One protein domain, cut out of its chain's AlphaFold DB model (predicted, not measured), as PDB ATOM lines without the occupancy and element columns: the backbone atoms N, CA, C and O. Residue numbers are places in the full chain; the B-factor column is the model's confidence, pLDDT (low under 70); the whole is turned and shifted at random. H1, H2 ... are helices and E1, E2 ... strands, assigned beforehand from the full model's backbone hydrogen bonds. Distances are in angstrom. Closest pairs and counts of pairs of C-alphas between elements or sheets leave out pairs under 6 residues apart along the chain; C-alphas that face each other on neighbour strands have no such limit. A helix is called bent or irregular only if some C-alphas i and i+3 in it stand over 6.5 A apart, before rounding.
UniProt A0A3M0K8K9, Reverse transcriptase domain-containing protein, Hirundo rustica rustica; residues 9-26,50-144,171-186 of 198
ATOM      1  N   LEU A   9      24.633 -32.747 -34.802       94.69
ATOM      2  CA  LEU A   9      25.150 -34.047 -34.398       94.69
ATOM      3  C   LEU A   9      23.999 -34.871 -33.824       94.69
ATOM      4  O   LEU A   9      23.311 -34.415 -32.911       94.69
ATOM      5  N   ILE A  10      23.818 -36.093 -34.319       94.00
ATOM      6  CA  ILE A  10      22.903 -37.062 -33.705       94.00
ATOM      7  C   ILE A  10      23.701 -38.219 -33.130       94.00
ATOM      8  O   ILE A  10      24.613 -38.741 -33.775       94.00
ATOM      9  N   VAL A  11      23.340 -38.599 -31.913       93.75
ATOM     10  CA  VAL A  11      23.943 -39.680 -31.148       93.75
ATOM     11  C   VAL A  11      22.827 -40.585 -30.641       93.75
ATOM     12  O   VAL A  11      21.843 -40.101 -30.093       93.75
ATOM     13  N   ASP A  12      23.001 -41.890 -30.808       91.69
ATOM     14  CA  ASP A  12      22.111 -42.926 -30.282       91.69
ATOM     15  C   ASP A  12      22.865 -43.697 -29.190       91.69
ATOM     16  O   ASP A  12      24.018 -44.127 -29.372       91.69
ATOM     17  N   LEU A  13      22.238 -43.797 -28.020       91.00
ATOM     18  CA  LEU A  13      22.758 -44.550 -26.892       91.00
ATOM     19  C   LEU A  13      22.422 -46.026 -27.058       91.00
ATOM     20  O   LEU A  13      21.265 -46.433 -27.123       91.00
ATOM     21  N   LYS A  14      23.450 -46.863 -27.010       87.31
ATOM     22  CA  LYS A  14      23.263 -48.301 -27.000       87.31
ATOM     23  C   LYS A  14      22.671 -48.729 -25.660       87.31
ATOM     24  O   LYS A  14      23.279 -48.516 -24.613       87.31
ATOM     25  N   ASP A  15      21.516 -49.390 -25.709       83.94
ATOM     26  CA  ASP A  15      20.948 -50.108 -24.570       83.94
ATOM     27  C   ASP A  15      20.800 -49.235 -23.292       83.94
ATOM     28  O   ASP A  15      21.132 -49.686 -22.189       83.94
ATOM     29  N   CYS A  16      20.278 -47.993 -23.410       86.25
ATOM     30  CA  CYS A  16      20.112 -47.046 -22.275       86.25
ATOM     31  C   CYS A  16      19.533 -47.731 -21.026       86.25
ATOM     32  O   CYS A  16      20.059 -47.601 -19.922       86.25
ATOM     33  N   PHE A  17      18.471 -48.518 -21.212       86.12
ATOM     34  CA  PHE A  17      17.781 -49.220 -20.131       86.12
ATOM     35  C   PHE A  17      18.700 -50.173 -19.360       86.12
ATOM     36  O   PHE A  17      18.708 -50.164 -18.130       86.12
ATOM     37  N   PHE A  18      19.523 -50.952 -20.061       86.44
ATOM     38  CA  PHE A  18      20.409 -51.932 -19.431       86.44
ATOM     39  C   PHE A  18      21.640 -51.304 -18.780       86.44
ATOM     40  O   PHE A  18      22.350 -51.975 -18.036       86.44
ATOM     41  N   THR A  19      21.866 -50.017 -19.020       86.50
ATOM     42  CA  THR A  19      22.947 -49.256 -18.394       86.50
ATOM     43  C   THR A  19      22.550 -48.728 -17.012       86.50
ATOM     44  O   THR A  19      23.404 -48.534 -16.151       86.50
ATOM     45  N   ILE A  20      21.252 -48.523 -16.769       88.31
ATOM     46  CA  ILE A  20      20.754 -47.907 -15.536       88.31
ATOM     47  C   ILE A  20      20.597 -48.985 -14.449       88.31
ATOM     48  O   ILE A  20      19.760 -49.886 -14.596       88.31
ATOM     49  N   PRO A  21      21.372 -48.932 -13.350       89.38
ATOM     50  CA  PRO A  21      21.313 -49.945 -12.304       89.38
ATOM     51  C   PRO A  21      20.021 -49.842 -11.490       89.38
ATOM     52  O   PRO A  21      19.571 -48.752 -11.140       89.38
ATOM     53  N   LEU A  22      19.453 -50.992 -11.119       89.62
ATOM     54  CA  LEU A  22      18.372 -51.048 -10.137       89.62
ATOM     55  C   LEU A  22      18.935 -51.105  -8.719       89.62
ATOM     56  O   LEU A  22      19.890 -51.852  -8.433       89.62
ATOM     57  N   HIS A  23      18.268 -50.383  -7.820       90.62
ATOM     58  CA  HIS A  23      18.531 -50.463  -6.392       90.62
ATOM     59  C   HIS A  23      18.368 -51.915  -5.908       90.62
ATOM     60  O   HIS A  23      17.376 -52.556  -6.275       90.62
ATOM     61  N   PRO A  24      19.311 -52.472  -5.118       93.69
ATOM     62  CA  PRO A  24      19.257 -53.860  -4.657       93.69
ATOM     63  C   PRO A  24      17.914 -54.272  -4.047       93.69
ATOM     64  O   PRO A  24      17.419 -55.347  -4.378       93.69
ATOM     65  N   ASP A  25      17.302 -53.390  -3.257       94.62
ATOM     66  CA  ASP A  25      16.030 -53.653  -2.566       94.62
ATOM     67  C   ASP A  25      14.820 -53.716  -3.509       94.62
ATOM     68  O   ASP A  25      13.787 -54.296  -3.170       94.62
ATOM     69  N   ASP A  26      14.939 -53.163  -4.718       90.44
ATOM     70  CA  ASP A  26      13.881 -53.214  -5.727       90.44
ATOM     71  C   ASP A  26      14.005 -54.427  -6.654       90.44
ATOM     72  O   ASP A  26      13.004 -54.864  -7.221       90.44
ATOM     73  N   VAL A  50      19.403 -54.369 -13.608       91.44
ATOM     74  CA  VAL A  50      19.349 -53.112 -14.357       91.44
ATOM     75  C   VAL A  50      17.920 -52.895 -14.829       91.44
ATOM     76  O   VAL A  50      17.109 -53.822 -14.760       91.44
ATOM     77  N   MET A  51      17.589 -51.683 -15.256       88.25
ATOM     78  CA  MET A  51      16.211 -51.318 -15.559       88.25
ATOM     79  C   MET A  51      15.627 -52.188 -16.691       88.25
ATOM     80  O   MET A  51      16.170 -52.207 -17.797       88.25
ATOM     81  N   PRO A  52      14.519 -52.914 -16.453       86.25
ATOM     82  CA  PRO A  52      13.891 -53.728 -17.484       86.25
ATOM     83  C   PRO A  52      13.171 -52.862 -18.521       86.25
ATOM     84  O   PRO A  52      12.522 -51.857 -18.200       86.25
ATOM     85  N   GLN A  53      13.236 -53.297 -19.777       83.75
ATOM     86  CA  GLN A  53      12.410 -52.757 -20.853       83.75
ATOM     87  C   GLN A  53      10.942 -53.170 -20.660       83.75
ATOM     88  O   GLN A  53      10.643 -54.220 -20.094       83.75
ATOM     89  N   GLY A  54      10.016 -52.331 -21.130       81.19
ATOM     90  CA  GLY A  54       8.580 -52.629 -21.101       81.19
ATOM     91  C   GLY A  54       7.854 -52.300 -19.793       81.19
ATOM     92  O   GLY A  54       6.639 -52.479 -19.727       81.19
ATOM     93  N   MET A  55       8.533 -51.772 -18.767       82.81
ATOM     94  CA  MET A  55       7.830 -51.230 -17.596       82.81
ATOM     95  C   MET A  55       7.329 -49.816 -17.874       82.81
ATOM     96  O   MET A  55       8.030 -48.999 -18.469       82.81
ATOM     97  N   ARG A  56       6.141 -49.499 -17.346       79.44
ATOM     98  CA  ARG A  56       5.471 -48.202 -17.533       79.44
ATOM     99  C   ARG A  56       6.355 -46.994 -17.200       79.44
ATOM    100  O   ARG A  56       6.284 -45.986 -17.890       79.44
ATOM    101  N   ASN A  57       7.179 -47.099 -16.158       82.25
ATOM    102  CA  ASN A  57       7.997 -45.986 -15.670       82.25
ATOM    103  C   ASN A  57       9.424 -45.979 -16.237       82.25
ATOM    104  O   ASN A  57      10.127 -44.985 -16.069       82.25
ATOM    105  N   SER A  58       9.852 -47.049 -16.916       85.31
ATOM    106  CA  SER A  58      11.209 -47.131 -17.465       85.31
ATOM    107  C   SER A  58      11.534 -45.974 -18.421       85.31
ATOM    108  O   SER A  58      12.620 -45.411 -18.285       85.31
ATOM    109  N   PRO A  59      10.641 -45.549 -19.343       85.50
ATOM    110  CA  PRO A  59      10.935 -44.427 -20.238       85.50
ATOM    111  C   PRO A  59      11.223 -43.122 -19.491       85.50
ATOM    112  O   PRO A  59      12.188 -42.436 -19.804       85.50
ATOM    113  N   VAL A  60      10.435 -42.810 -18.455       85.94
ATOM    114  CA  VAL A  60      10.608 -41.591 -17.645       85.94
ATOM    115  C   VAL A  60      11.940 -41.615 -16.895       85.94
ATOM    116  O   VAL A  60      12.629 -40.600 -16.828       85.94
ATOM    117  N   LEU A  61      12.332 -42.779 -16.372       87.25
ATOM    118  CA  LEU A  61      13.602 -42.944 -15.669       87.25
ATOM    119  C   LEU A  61      14.815 -42.856 -16.609       87.25
ATOM    120  O   LEU A  61      15.759 -42.142 -16.275       87.25
ATOM    121  N   CYS A  62      14.797 -43.502 -17.788       89.12
ATOM    122  CA  CYS A  62      15.884 -43.345 -18.777       89.12
ATOM    123  C   CYS A  62      15.970 -41.886 -19.238       89.12
ATOM    124  O   CYS A  62      17.058 -41.316 -19.248       89.12
ATOM    125  N   GLN A  63      14.831 -41.239 -19.498       89.38
ATOM    126  CA  GLN A  63      14.797 -39.826 -19.856       89.38
ATOM    127  C   GLN A  63      15.459 -38.942 -18.789       89.38
ATOM    128  O   GLN A  63      16.320 -38.130 -19.117       89.38
ATOM    129  N   TRP A  64      15.087 -39.102 -17.516       90.38
ATOM    130  CA  TRP A  64      15.669 -38.314 -16.429       90.38
ATOM    131  C   TRP A  64      17.172 -38.575 -16.275       90.38
ATOM    132  O   TRP A  64      17.954 -37.634 -16.137       90.38
ATOM    133  N   TYR A  65      17.590 -39.840 -16.360       92.12
ATOM    134  CA  TYR A  65      18.992 -40.229 -16.223       92.12
ATOM    135  C   TYR A  65      19.870 -39.635 -17.334       92.12
ATOM    136  O   TYR A  65      20.933 -39.076 -17.062       92.12
ATOM    137  N   VAL A  66      19.401 -39.679 -18.585       92.56
ATOM    138  CA  VAL A  66      20.103 -39.064 -19.722       92.56
ATOM    139  C   VAL A  66      20.124 -37.538 -19.589       92.56
ATOM    140  O   VAL A  66      21.177 -36.930 -19.768       92.56
ATOM    141  N   ALA A  67      19.017 -36.904 -19.184       92.44
ATOM    142  CA  ALA A  67      18.985 -35.458 -18.935       92.44
ATOM    143  C   ALA A  67      19.993 -35.035 -17.852       92.44
ATOM    144  O   ALA A  67      20.653 -33.997 -17.974       92.44
ATOM    145  N   HIS A  68      20.140 -35.849 -16.802       92.69
ATOM    146  CA  HIS A  68      21.124 -35.631 -15.747       92.69
ATOM    147  C   HIS A  68      22.555 -35.677 -16.298       92.69
ATOM    148  O   HIS A  68      23.315 -34.729 -16.081       92.69
ATOM    149  N   ALA A  69      22.885 -36.703 -17.089       93.94
ATOM    150  CA  ALA A  69      24.196 -36.839 -17.726       93.94
ATOM    151  C   ALA A  69      24.527 -35.666 -18.671       93.94
ATOM    152  O   ALA A  69      25.666 -35.206 -18.732       93.94
ATOM    153  N   LEU A  70      23.523 -35.132 -19.374       94.56
ATOM    154  CA  LEU A  70      23.677 -34.012 -20.310       94.56
ATOM    155  C   LEU A  70      23.718 -32.633 -19.630       94.56
ATOM    156  O   LEU A  70      24.091 -31.642 -20.263       94.56
ATOM    157  N   SER A  71      23.341 -32.541 -18.353       93.62
ATOM    158  CA  SER A  71      23.142 -31.260 -17.664       93.62
ATOM    159  C   SER A  71      24.408 -30.396 -17.591       93.62
ATOM    160  O   SER A  71      24.330 -29.178 -17.758       93.62
ATOM    161  N   GLY A  72      25.580 -31.007 -17.388       93.69
ATOM    162  CA  GLY A  72      26.866 -30.302 -17.363       93.69
ATOM    163  C   GLY A  72      27.240 -29.717 -18.726       93.69
ATOM    164  O   GLY A  72      27.625 -28.554 -18.813       93.69
ATOM    165  N   VAL A  73      27.030 -30.491 -19.795       94.62
ATOM    166  CA  VAL A  73      27.290 -30.069 -21.182       94.62
ATOM    167  C   VAL A  73      26.395 -28.889 -21.549       94.62
ATOM    168  O   VAL A  73      26.875 -27.886 -22.066       94.62
ATOM    169  N   CYS A  74      25.111 -28.956 -21.197       92.94
ATOM    170  CA  CYS A  74      24.163 -27.873 -21.457       92.94
ATOM    171  C   CYS A  74      24.534 -26.571 -20.731       92.94
ATOM    172  O   CYS A  74      24.322 -25.487 -21.265       92.94
ATOM    173  N   LYS A  75      25.106 -26.660 -19.522       93.19
ATOM    174  CA  LYS A  75      25.606 -25.484 -18.790       93.19
ATOM    175  C   LYS A  75      26.870 -24.901 -19.422       93.19
ATOM    176  O   LYS A  75      27.051 -23.690 -19.391       93.19
ATOM    177  N   GLN A  76      27.742 -25.753 -19.959       93.81
ATOM    178  CA  GLN A  76      28.990 -25.329 -20.594       93.81
ATOM    179  C   GLN A  76      28.763 -24.693 -21.973       93.81
ATOM    180  O   GLN A  76      29.515 -23.799 -22.356       93.81
ATOM    181  N   PHE A  77      27.725 -25.127 -22.691       94.62
ATOM    182  CA  PHE A  77      27.366 -24.647 -24.028       94.62
ATOM    183  C   PHE A  77      25.925 -24.112 -24.035       94.62
ATOM    184  O   PHE A  77      25.021 -24.789 -24.530       94.62
ATOM    185  N   PRO A  78      25.680 -22.917 -23.466       91.81
ATOM    186  CA  PRO A  78      24.328 -22.378 -23.299       91.81
ATOM    187  C   PRO A  78      23.638 -22.028 -24.625       91.81
ATOM    188  O   PRO A  78      22.408 -22.002 -24.681       91.81
ATOM    189  N   ASP A  79      24.415 -21.783 -25.683       92.06
ATOM    190  CA  ASP A  79      23.902 -21.468 -27.018       92.06
ATOM    191  C   ASP A  79      23.568 -22.730 -27.833       92.06
ATOM    192  O   ASP A  79      22.848 -22.658 -28.834       92.06
ATOM    193  N   ALA A  80      24.032 -23.905 -27.388       93.38
ATOM    194  CA  ALA A  80      23.711 -25.179 -28.009       93.38
ATOM    195  C   ALA A  80      22.269 -25.602 -27.696       93.38
ATOM    196  O   ALA A  80      21.781 -25.516 -26.567       93.38
ATOM    197  N   ARG A  81      21.585 -26.147 -28.702       92.44
ATOM    198  CA  ARG A  81      20.267 -26.761 -28.542       92.44
ATOM    199  C   ARG A  81      20.421 -28.267 -28.465       92.44
ATOM    200  O   ARG A  81      20.736 -28.913 -29.460       92.44
ATOM    201  N   VAL A  82      20.162 -28.810 -27.281       92.44
ATOM    202  CA  VAL A  82      20.168 -30.250 -27.019       92.44
ATOM    203  C   VAL A  82      18.730 -30.730 -26.908       92.44
ATOM    204  O   VAL A  82      17.978 -30.277 -26.043       92.44
ATOM    205  N   TYR A  83      18.365 -31.641 -27.799       91.00
ATOM    206  CA  TYR A  83      17.104 -32.363 -27.815       91.00
ATOM    207  C   TYR A  83      17.406 -33.814 -27.498       91.00
ATOM    208  O   TYR A  83      18.325 -34.386 -28.079       91.00
ATOM    209  N   HIS A  84      16.637 -34.424 -26.610       90.38
ATOM    210  CA  HIS A  84      16.765 -35.859 -26.416       90.38
ATOM    211  C   HIS A  84      15.439 -36.521 -26.078       90.38
ATOM    212  O   HIS A  84      14.559 -35.935 -25.429       90.38
ATOM    213  N   TYR A  85      15.323 -37.765 -26.512       87.88
ATOM    214  CA  TYR A  85      14.225 -38.658 -26.205       87.88
ATOM    215  C   TYR A  85      14.794 -40.044 -25.931       87.88
ATOM    216  O   TYR A  85      15.294 -40.697 -26.838       87.88
ATOM    217  N   MET A  86      14.724 -40.471 -24.674       87.19
ATOM    218  CA  MET A  86      15.339 -41.703 -24.185       87.19
ATOM    219  C   MET A  86      16.809 -41.815 -24.634       87.19
ATOM    220  O   MET A  86      17.654 -41.078 -24.127       87.19
ATOM    221  N   ASP A  87      17.097 -42.724 -25.561       88.50
ATOM    222  CA  ASP A  87      18.398 -43.040 -26.139       88.50
ATOM    223  C   ASP A  87      18.789 -42.179 -27.351       88.50
ATOM    224  O   ASP A  87      19.975 -42.108 -27.672       88.50
ATOM    225  N   ASP A  88      17.848 -41.484 -27.989       90.12
ATOM    226  CA  ASP A  88      18.117 -40.579 -29.108       90.12
ATOM    227  C   ASP A  88      18.494 -39.177 -28.604       90.12
ATOM    228  O   ASP A  88      17.719 -38.521 -27.900       90.12
ATOM    229  N   ILE A  89      19.658 -38.667 -29.015       93.38
ATOM    230  CA  ILE A  89      20.148 -37.324 -28.682       93.38
ATOM    231  C   ILE A  89      20.473 -36.573 -29.974       93.38
ATOM    232  O   ILE A  89      21.262 -37.032 -30.795       93.38
ATOM    233  N   LEU A  90      19.916 -35.376 -30.131       94.06
ATOM    234  CA  LEU A  90      20.247 -34.427 -31.189       94.06
ATOM    235  C   LEU A  90      20.827 -33.164 -30.562       94.06
ATOM    236  O   LEU A  90      20.194 -32.516 -29.727       94.06
ATOM    237  N   VAL A  91      22.016 -32.776 -31.007       94.56
ATOM    238  CA  VAL A  91      22.657 -31.518 -30.628       94.56
ATOM    239  C   VAL A  91      22.822 -30.643 -31.854       94.56
ATOM    240  O   VAL A  91      23.269 -31.112 -32.898       94.56
ATOM    241  N   ALA A  92      22.481 -29.365 -31.715       93.31
ATOM    242  CA  ALA A  92      22.726 -28.355 -32.728       93.31
ATOM    243  C   ALA A  92      23.399 -27.125 -32.121       93.31
ATOM    244  O   ALA A  92      22.981 -26.658 -31.060       93.31
ATOM    245  N   THR A  93      24.404 -26.582 -32.799       94.38
ATOM    246  CA  THR A  93      25.172 -25.415 -32.331       94.38
ATOM    247  C   THR A  93      25.153 -24.287 -33.364       94.38
ATOM    248  O   THR A  93      24.979 -24.561 -34.548       94.38
ATOM    249  N   PRO A  94      25.363 -23.021 -32.959       93.69
ATOM    250  CA  PRO A  94      25.457 -21.889 -33.885       93.69
ATOM    251  C   PRO A  94      26.546 -22.027 -34.955       93.69
ATOM    252  O   PRO A  94      26.392 -21.521 -36.063       93.69
ATOM    253  N   THR A  95      27.666 -22.679 -34.623       94.69
ATOM    254  CA  THR A  95      28.831 -22.817 -35.510       94.69
ATOM    255  C   THR A  95      29.405 -24.232 -35.484       94.69
ATOM    256  O   THR A  95      29.218 -24.974 -34.514       94.69
ATOM    257  N   GLN A  96      30.140 -24.598 -36.540       93.88
ATOM    258  CA  GLN A  96      30.807 -25.903 -36.643       93.88
ATOM    259  C   GLN A  96      31.916 -26.048 -35.595       93.88
ATOM    260  O   GLN A  96      32.062 -27.111 -34.999       93.88
ATOM    261  N   ASP A  97      32.657 -24.974 -35.321       95.62
ATOM    262  CA  ASP A  97      33.727 -24.972 -34.319       95.62
ATOM    263  C   ASP A  97      33.191 -25.219 -32.907       95.62
ATOM    264  O   ASP A  97      33.821 -25.892 -32.088       95.62
ATOM    265  N   GLU A  98      32.005 -24.696 -32.598       95.12
ATOM    266  CA  GLU A  98      31.338 -24.994 -31.337       95.12
ATOM    267  C   GLU A  98      30.886 -26.453 -31.263       95.12
ATOM    268  O   GLU A  98      31.110 -27.088 -30.231       95.12
ATOM    269  N   LEU A  99      30.364 -27.019 -32.358       95.31
ATOM    270  CA  LEU A  99      30.011 -28.441 -32.416       95.31
ATOM    271  C   LEU A  99      31.232 -29.332 -32.160       95.31
ATOM    272  O   LEU A  99      31.157 -30.268 -31.364       95.31
ATOM    273  N   LEU A 100      32.368 -29.009 -32.787       95.50
ATOM    274  CA  LEU A 100      33.628 -29.741 -32.635       95.50
ATOM    275  C   LEU A 100      34.177 -29.678 -31.202       95.50
ATOM    276  O   LEU A 100      34.771 -30.650 -30.734       95.50
ATOM    277  N   ARG A 101      33.960 -28.571 -30.480       96.38
ATOM    278  CA  ARG A 101      34.319 -28.450 -29.054       96.38
ATOM    279  C   ARG A 101      33.336 -29.170 -28.133       96.38
ATOM    280  O   ARG A 101      33.756 -29.733 -27.120       96.38
ATOM    281  N   LEU A 102      32.048 -29.156 -28.467       96.19
ATOM    282  CA  LEU A 102      30.989 -29.771 -27.671       96.19
ATOM    283  C   LEU A 102      31.022 -31.297 -27.768       96.19
ATOM    284  O   LEU A 102      30.907 -31.971 -26.745       96.19
ATOM    285  N   GLN A 103      31.205 -31.853 -28.966       94.69
ATOM    286  CA  GLN A 103      31.166 -33.297 -29.220       94.69
ATOM    287  C   GLN A 103      32.011 -34.135 -28.235       94.69
ATOM    288  O   GLN A 103      31.457 -35.067 -27.649       94.69
ATOM    289  N   PRO A 104      33.303 -33.849 -27.982       94.56
ATOM    290  CA  PRO A 104      34.079 -34.631 -27.021       94.56
ATOM    291  C   PRO A 104      33.567 -34.486 -25.578       94.56
ATOM    292  O   PRO A 104      33.588 -35.466 -24.836       94.56
ATOM    293  N   GLN A 105      33.059 -33.312 -25.181       96.31
ATOM    294  CA  GLN A 105      32.465 -33.098 -23.851       96.31
ATOM    295  C   GLN A 105      31.177 -33.909 -23.685       96.31
ATOM    296  O   GLN A 105      30.977 -34.537 -22.647       96.31
ATOM    297  N   LEU A 106      30.342 -33.953 -24.726       95.50
ATOM    298  CA  LEU A 106      29.135 -34.774 -24.780       95.50
ATOM    299  C   LEU A 106      29.458 -36.261 -24.618       95.50
ATOM    300  O   LEU A 106      28.903 -36.917 -23.740       95.50
ATOM    301  N   LEU A 107      30.375 -36.786 -25.434       93.94
ATOM    302  CA  LEU A 107      30.751 -38.200 -25.384       93.94
ATOM    303  C   LEU A 107      31.367 -38.573 -24.031       93.94
ATOM    304  O   LEU A 107      31.035 -39.617 -23.474       93.94
ATOM    305  N   ASN A 108      32.211 -37.703 -23.469       94.94
ATOM    306  CA  ASN A 108      32.803 -37.918 -22.153       94.94
ATOM    307  C   ASN A 108      31.754 -37.878 -21.030       94.94
ATOM    308  O   ASN A 108      31.766 -38.731 -20.143       94.94
ATOM    309  N   ALA A 109      30.816 -36.927 -21.075       94.94
ATOM    310  CA  ALA A 109      29.736 -36.831 -20.097       94.94
ATOM    311  C   ALA A 109      28.864 -38.093 -20.106       94.94
ATOM    312  O   ALA A 109      28.626 -38.676 -19.047       94.94
ATOM    313  N   LEU A 110      28.473 -38.572 -21.291       94.31
ATOM    314  CA  LEU A 110      27.733 -39.826 -21.449       94.31
ATOM    315  C   LEU A 110      28.532 -41.016 -20.897       94.31
ATOM    316  O   LEU A 110      28.033 -41.743 -20.036       94.31
ATOM    317  N   HIS A 111      29.797 -41.154 -21.302       93.25
ATOM    318  CA  HIS A 111      30.664 -42.246 -20.863       93.25
ATOM    319  C   HIS A 111      30.869 -42.267 -19.341       93.25
ATOM    320  O   HIS A 111      30.775 -43.324 -18.720       93.25
ATOM    321  N   SER A 112      31.084 -41.103 -18.719       93.62
ATOM    322  CA  SER A 112      31.256 -40.984 -17.263       93.62
ATOM    323  C   SER A 112      30.016 -41.405 -16.460       93.62
ATOM    324  O   SER A 112      30.149 -41.845 -15.321       93.62
ATOM    325  N   HIS A 113      28.825 -41.343 -17.067       92.56
ATOM    326  CA  HIS A 113      27.565 -41.830 -16.491       92.56
ATOM    327  C   HIS A 113      27.246 -43.282 -16.893       92.56
ATOM    328  O   HIS A 113      26.134 -43.763 -16.666       92.56
ATOM    329  N   GLY A 114      28.204 -43.982 -17.508       91.56
ATOM    330  CA  GLY A 114      28.064 -45.355 -17.991       91.56
ATOM    331  C   GLY A 114      27.326 -45.486 -19.325       91.56
ATOM    332  O   GLY A 114      27.269 -46.592 -19.857       91.56
ATOM    333  N   LEU A 115      26.795 -44.395 -19.887       92.94
ATOM    334  CA  LEU A 115      26.026 -44.403 -21.132       92.94
ATOM    335  C   LEU A 115      26.959 -44.632 -22.323       92.94
ATOM    336  O   LEU A 115      27.865 -43.842 -22.595       92.94
ATOM    337  N   GLN A 116      26.727 -45.726 -23.042       91.06
ATOM    338  CA  GLN A 116      27.528 -46.095 -24.201       91.06
ATOM    339  C   GLN A 116      26.894 -45.551 -25.474       91.06
ATOM    340  O   GLN A 116      25.730 -45.803 -25.764       91.06
ATOM    341  N   VAL A 117      27.685 -44.835 -26.262       90.19
ATOM    342  CA  VAL A 117      27.290 -44.401 -27.602       90.19
ATOM    343  C   VAL A 117      27.579 -45.525 -28.587       90.19
ATOM    344  O   VAL A 117      28.681 -46.073 -28.571       90.19
ATOM    345  N   ALA A 118      26.621 -45.845 -29.457       81.75
ATOM    346  CA  ALA A 118      26.863 -46.715 -30.605       81.75
ATOM    347  C   ALA A 118      27.655 -45.931 -31.675       81.75
ATOM    348  O   ALA A 118      27.093 -45.019 -32.289       81.75
ATOM    349  N   PRO A 119      28.954 -46.221 -31.906       77.56
ATOM    350  CA  PRO A 119      29.789 -45.414 -32.804       77.56
ATOM    351  C   PRO A 119      29.271 -45.411 -34.246       77.56
ATOM    352  O   PRO A 119      29.368 -44.407 -34.945       77.56
ATOM    353  N   ASP A 120      28.681 -46.529 -34.665       81.00
ATOM    354  CA  ASP A 120      28.044 -46.754 -35.964       81.00
ATOM    355  C   ASP A 120      26.759 -45.941 -36.167       81.00
ATOM    356  O   ASP A 120      26.305 -45.769 -37.299       81.00
ATOM    357  N   LYS A 121      26.188 -45.405 -35.085       81.94
ATOM    358  CA  LYS A 121      24.959 -44.612 -35.109       81.94
ATOM    359  C   LYS A 121      25.180 -43.117 -34.875       81.94
ATOM    360  O   LYS A 121      24.210 -42.363 -34.793       81.94
ATOM    361  N   VAL A 122      26.431 -42.667 -34.793       89.19
ATOM    362  CA  VAL A 122      26.744 -41.236 -34.739       89.19
ATOM    363  C   VAL A 122      26.586 -40.633 -36.135       89.19
ATOM    364  O   VAL A 122      27.258 -41.041 -37.080       89.19
ATOM    365  N   GLN A 123      25.718 -39.632 -36.270       92.12
ATOM    366  CA  GLN A 123      25.427 -38.975 -37.546       92.12
ATOM    367  C   GLN A 123      25.915 -37.525 -37.500       92.12
ATOM    368  O   GLN A 123      25.392 -36.712 -36.739       92.12
ATOM    369  N   GLN A 124      26.915 -37.202 -38.325       89.12
ATOM    370  CA  GLN A 124      27.527 -35.863 -38.399       89.12
ATOM    371  C   GLN A 124      27.147 -35.089 -39.668       89.12
ATOM    372  O   GLN A 124      27.393 -33.892 -39.756       89.12
ATOM    373  N   GLN A 125      26.570 -35.765 -40.663       88.50
ATOM    374  CA  GLN A 125      26.227 -35.185 -41.961       88.50
ATOM    375  C   GLN A 125      24.789 -35.549 -42.350       88.50
ATOM    376  O   GLN A 125      24.309 -36.620 -41.962       88.50
ATOM    377  N   PRO A 126      24.104 -34.690 -43.125       86.00
ATOM    378  CA  PRO A 126      22.794 -35.012 -43.666       86.00
ATOM    379  C   PRO A 126      22.882 -36.189 -44.654       86.00
ATOM    380  O   PRO A 126      23.903 -36.359 -45.321       86.00
ATOM    381  N   PRO A 127      21.803 -36.970 -44.837       89.88
ATOM    382  CA  PRO A 127      20.521 -36.875 -44.143       89.88
ATOM    383  C   PRO A 127      20.586 -37.466 -42.729       89.88
ATOM    384  O   PRO A 127      20.893 -38.647 -42.564       89.88
ATOM    385  N   TRP A 128      20.194 -36.684 -41.723       89.94
ATOM    386  CA  TRP A 128      20.087 -37.187 -40.356       89.94
ATOM    387  C   TRP A 128      18.741 -37.874 -40.132       89.94
ATOM    388  O   TRP A 128      17.708 -37.435 -40.638       89.94
ATOM    389  N   LYS A 129      18.729 -38.938 -39.337       88.62
ATOM    390  CA  LYS A 129      17.521 -39.624 -38.876       88.62
ATOM    391  C   LYS A 129      17.345 -39.374 -37.389       88.62
ATOM    392  O   LYS A 129      18.256 -39.654 -36.617       88.62
ATOM    393  N   TYR A 130      16.170 -38.886 -37.014       87.62
ATOM    394  CA  TYR A 130      15.809 -38.608 -35.626       87.62
ATOM    395  C   TYR A 130      14.324 -38.881 -35.437       87.62
ATOM    396  O   TYR A 130      13.531 -38.339 -36.201       87.62
ATOM    397  N   LEU A 131      13.934 -39.720 -34.475       84.88
ATOM    398  CA  LEU A 131      12.527 -39.936 -34.089       84.88
ATOM    399  C   LEU A 131      11.555 -40.132 -35.274       84.88
ATOM    400  O   LEU A 131      10.477 -39.548 -35.326       84.88
ATOM    401  N   GLY A 132      11.957 -40.920 -36.276       79.00
ATOM    402  CA  GLY A 132      11.120 -41.208 -37.450       79.00
ATOM    403  C   GLY A 132      11.047 -40.098 -38.510       79.00
ATOM    404  O   GLY A 132      10.377 -40.277 -39.530       79.00
ATOM    405  N   VAL A 133      11.770 -38.985 -38.351       82.31
ATOM    406  CA  VAL A 133      11.967 -37.976 -39.405       82.31
ATOM    407  C   VAL A 133      13.352 -38.092 -40.046       82.31
ATOM    408  O   VAL A 133      14.294 -38.632 -39.459       82.31
ATOM    409  N   LYS A 134      13.459 -37.621 -41.290       84.25
ATOM    410  CA  LYS A 134      14.705 -37.338 -42.006       84.25
ATOM    411  C   LYS A 134      14.914 -35.827 -42.014       84.25
ATOM    412  O   LYS A 134      14.084 -35.091 -42.546       84.25
ATOM    413  N   ILE A 135      16.023 -35.379 -41.448       85.50
ATOM    414  CA  ILE A 135      16.449 -33.984 -41.448       85.50
ATOM    415  C   ILE A 135      17.477 -33.832 -42.573       85.50
ATOM    416  O   ILE A 135      18.464 -34.562 -42.644       85.50
ATOM    417  N   LEU A 136      17.202 -32.913 -43.486       85.00
ATOM    418  CA  LEU A 136      18.090 -32.460 -44.553       85.00
ATOM    419  C   LEU A 136      18.567 -31.047 -44.207       85.00
ATOM    420  O   LEU A 136      17.978 -30.399 -43.347       85.00
ATOM    421  N   GLU A 137      19.564 -30.538 -44.928       81.19
ATOM    422  CA  GLU A 137      20.148 -29.203 -44.692       81.19
ATOM    423  C   GLU A 137      19.100 -28.092 -44.542       81.19
ATOM    424  O   GLU A 137      19.229 -27.217 -43.696       81.19
ATOM    425  N   ARG A 138      18.033 -28.145 -45.350       79.56
ATOM    426  CA  ARG A 138      16.996 -27.101 -45.400       79.56
ATOM    427  C   ARG A 138      15.575 -27.593 -45.150       79.56
ATOM    428  O   ARG A 138      14.646 -26.793 -45.165       79.56
ATOM    429  N   THR A 139      15.361 -28.901 -45.000       80.06
ATOM    430  CA  THR A 139      14.000 -29.462 -44.908       80.06
ATOM    431  C   THR A 139      13.931 -30.629 -43.937       80.06
ATOM    432  O   THR A 139      14.892 -31.372 -43.777       80.06
ATOM    433  N   ILE A 140      12.768 -30.822 -43.322       81.06
ATOM    434  CA  ILE A 140      12.462 -31.996 -42.503       81.06
ATOM    435  C   ILE A 140      11.358 -32.765 -43.223       81.06
ATOM    436  O   ILE A 140      10.348 -32.182 -43.617       81.06
ATOM    437  N   ARG A 141      11.564 -34.064 -43.434       77.38
ATOM    438  CA  ARG A 141      10.602 -34.958 -44.090       77.38
ATOM    439  C   ARG A 141      10.317 -36.147 -43.186       77.38
ATOM    440  O   ARG A 141      11.216 -36.619 -42.497       77.38
ATOM    441  N   HIS A 142       9.101 -36.674 -43.207       75.06
ATOM    442  CA  HIS A 142       8.824 -37.952 -42.550       75.06
ATOM    443  C   HIS A 142       9.590 -39.088 -43.241       75.06
ATOM    444  O   HIS A 142       9.837 -39.036 -44.451       75.06
ATOM    445  N   GLN A 143      10.007 -40.102 -42.478       71.69
ATOM    446  CA  GLN A 143      10.544 -41.322 -43.076       71.69
ATOM    447  C   GLN A 143       9.449 -42.030 -43.879       71.69
ATOM    448  O   GLN A 143       8.282 -42.035 -43.494       71.69
ATOM    449  N   GLU A 144       9.832 -42.613 -45.016       69.62
ATOM    450  CA  GLU A 144       8.905 -43.377 -45.847       69.62
ATOM    451  C   GLU A 144       8.378 -44.579 -45.066       69.62
ATOM    452  O   GLU A 144       9.145 -45.420 -44.590       69.62
ATOM    453  N   THR A 171       7.438 -37.143 -26.205       52.38
ATOM    454  CA  THR A 171       7.817 -36.162 -25.211       52.38
ATOM    455  C   THR A 171       9.315 -35.925 -25.329       52.38
ATOM    456  O   THR A 171      10.102 -36.616 -24.692       52.38
ATOM    457  N   VAL A 172       9.724 -34.953 -26.135       57.00
ATOM    458  CA  VAL A 172      11.136 -34.575 -26.260       57.00
ATOM    459  C   VAL A 172      11.483 -33.594 -25.147       57.00
ATOM    460  O   VAL A 172      10.716 -32.672 -24.865       57.00
ATOM    461  N   PHE A 173      12.644 -33.760 -24.522       64.25
ATOM    462  CA  PHE A 173      13.166 -32.764 -23.592       64.25
ATOM    463  C   PHE A 173      14.195 -31.888 -24.294       64.25
ATOM    464  O   PHE A 173      15.043 -32.373 -25.044       64.25
ATOM    465  N   ILE A 174      14.081 -30.583 -24.063       72.06
ATOM    466  CA  ILE A 174      14.892 -29.555 -24.712       72.06
ATOM    467  C   ILE A 174      15.598 -28.748 -23.637       72.06
ATOM    468  O   ILE A 174      14.951 -28.260 -22.707       72.06
ATOM    469  N   SER A 175      16.907 -28.577 -23.782       70.38
ATOM    470  CA  SER A 175      17.656 -27.619 -22.973       70.38
ATOM    471  C   SER A 175      17.421 -26.198 -23.494       70.38
ATOM    472  O   SER A 175      17.599 -25.933 -24.685       70.38
ATOM    473  N   LEU A 176      17.001 -25.286 -22.615       67.44
ATOM    474  CA  LEU A 176      16.808 -23.860 -22.901       67.44
ATOM    475  C   LEU A 176      17.478 -23.002 -21.812       67.44
ATOM    476  O   LEU A 176      17.724 -23.507 -20.710       67.44
ATOM    477  N   PRO A 177      17.716 -21.696 -22.055       50.09
ATOM    478  CA  PRO A 177      18.138 -20.772 -21.005       50.09
ATOM    479  C   PRO A 177      17.126 -20.811 -19.845       50.09
ATOM    480  O   PRO A 177      15.975 -20.397 -19.994       50.09
ATOM    481  N   GLY A 178      17.527 -21.394 -18.710       58.62
ATOM    482  CA  GLY A 178      16.661 -21.627 -17.545       58.62
ATOM    483  C   GLY A 178      16.288 -23.089 -17.249       58.62
ATOM    484  O   GLY A 178      15.536 -23.317 -16.306       58.62
ATOM    485  N   GLY A 179      16.804 -24.073 -17.996       68.50
ATOM    486  CA  GLY A 179      16.687 -25.502 -17.673       68.50
ATOM    487  C   GLY A 179      15.979 -26.346 -18.735       68.50
ATOM    488  O   GLY A 179      15.685 -25.884 -19.839       68.50
ATOM    489  N   TRP A 180      15.716 -27.611 -18.397       70.00
ATOM    490  CA  TRP A 180      15.056 -28.565 -19.287       70.00
ATOM    491  C   TRP A 180      13.555 -28.296 -19.382       70.00
ATOM    492  O   TRP A 180      12.882 -28.095 -18.370       70.00
ATOM    493  N   ARG A 181      13.010 -28.335 -20.598       68.44
ATOM    494  CA  ARG A 181      11.567 -28.225 -20.840       68.44
ATOM    495  C   ARG A 181      11.044 -29.416 -21.620       68.44
ATOM    496  O   ARG A 181      11.703 -29.911 -22.531       68.44
ATOM    497  N   LYS A 182       9.827 -29.830 -21.268       56.66
ATOM    498  CA  LYS A 182       9.054 -30.841 -21.983       56.66
ATOM    499  C   LYS A 182       8.443 -30.223 -23.247       56.66
ATOM    500  O   LYS A 182       7.775 -29.197 -23.149       56.66
ATOM    501  N   ALA A 183       8.641 -30.851 -24.400       55.12
ATOM    502  CA  ALA A 183       7.976 -30.526 -25.657       55.12
ATOM    503  C   ALA A 183       7.165 -31.741 -26.130       55.12
ATOM    504  O   ALA A 183       7.697 -32.849 -26.197       55.12
ATOM    505  N   LEU A 184       5.879 -31.542 -26.422       46.69
ATOM    506  CA  LEU A 184       4.996 -32.572 -26.975       46.69
ATOM    507  C   LEU A 184       4.994 -32.442 -28.501       46.69
ATOM    508  O   LEU A 184       4.603 -31.409 -29.034       46.69
ATOM    509  N   GLY A 185       5.486 -33.460 -29.205       42.44
ATOM    510  CA  GLY A 185       5.549 -33.460 -30.665       42.44
ATOM    511  C   GLY A 185       4.294 -34.048 -31.305       42.44
ATOM    512  O   GLY A 185       4.319 -35.210 -31.694       42.44
ATOM    513  N   ALA A 186       3.222 -33.265 -31.458       34.38
ATOM    514  CA  ALA A 186       2.039 -33.700 -32.216       34.38
ATOM    515  C   ALA A 186       2.116 -33.362 -33.721       34.38
ATOM    516  O   ALA A 186       1.365 -33.910 -34.521       34.38
TER     517      ALA A 186
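AT A GLANCE: This is residues 9 to 26, 50 to 144 and 171 to 186 of the 198 residues of the protein "Reverse transcriptase domain-containing protein" of Hirundo rustica rustica (UniProt A0A3M0K8K9). A strongly twisted sheet of five antiparallel strands has two helices, H2 and H3, packed over one face, and a small three-stranded sheet, E4 E5 E6, meets it through E4 beside E1 and E3, away from these helices. The long axis runs from the loop beyond H1 to this small sheet. The printed part has 129 residues, with named elements in the order E1 H1 H2 E2 E3 H3 E4 E5 E6 E7 E8; the large sheet's order is E1 - E3 - E2 - E7 - E8, and the class is mixed, helices and strands. The whole is compact, with a radius of gyration of the C-alphas of 14.8 A and spans of 49 by 36 by 31 A.

IN THESE COORDINATES: E1, residues 9 to 14, begins at C-alpha 9 (25.150, -34.047, -34.398) and is 16.2 A long. H1 is residues 16 to 19, and H2, residues 58 to 76, is 28.3 A long. H2 is irregular, with C-alphas 69 and 72 7.1 A apart, and has a kink of 39 degrees near residue 70. E2 is residues 81 to 85 and E3 residues 88 to 92. H3, residues 96 to 112, is 24.6 A long and only just irregular: C-alphas 101 and 104 are 6.51 A apart. E4 is residues 128 to 130, E5 133 to 135, E6 140 to 142 and E7 171 to 176. E8, residues 179 to 185, is 18.9 A long and ends at C-alpha 185 (5.549, -33.460, -30.665).

HOW THE PARTS SIT: In the large sheet these backbone atoms are within hydrogen-bond range across the neighbour strands: N 11 and O 89 at 2.8 A for E1 and E3, N 83 and O 90 at 2.8 A for the hairpin E2 and E3, N 84 and O 173 at 3.0 A for E2 and E7, and N 174 and O 181 at 2.9 A for the hairpin E7 and E8. H2 and H3 on one face make two layers, helices over a sheet. They touch at a steep tilt of 50 degrees, opposite ways, closest at the C-alphas of Ala 69 and Leu 110, 5.9 A; H2 does so with residues 66 to 73 alone. H1 and H2 only just touch, with 3 pairs of C-alphas within 8 A, closest Phe 17 and Cys 62 at 6.3 A, made by residues 58 to 62 of H2 alone. E4 E5 E6 is a meander, each strand the antiparallel neighbour of the one before, with N 128 and O 135 at 2.9 A and N 134 and O 141 at 2.7 A within hydrogen-bond range. The closest C-alphas of E1 and E4 are those of Ile 10 and Trp 128, 7.2 A. O i to N i+4 pairs are within range in 13 of 15 for H2 and 11 of 13 for H3; H1 is too short for one.

THE WHOLE: The C-alphas of Asp 25 and Arg 138, the two farthest apart, are 50.4 A apart. Residues 27 to 49 and 145 to 170 are not printed, with C-alpha gaps of 10.2 A and 21.9 A. Of the links printed whole, H3 to E4 is long. Mean pLDDT of the printed part is 85.5; 14 residues are under 70, among them 181 to 186.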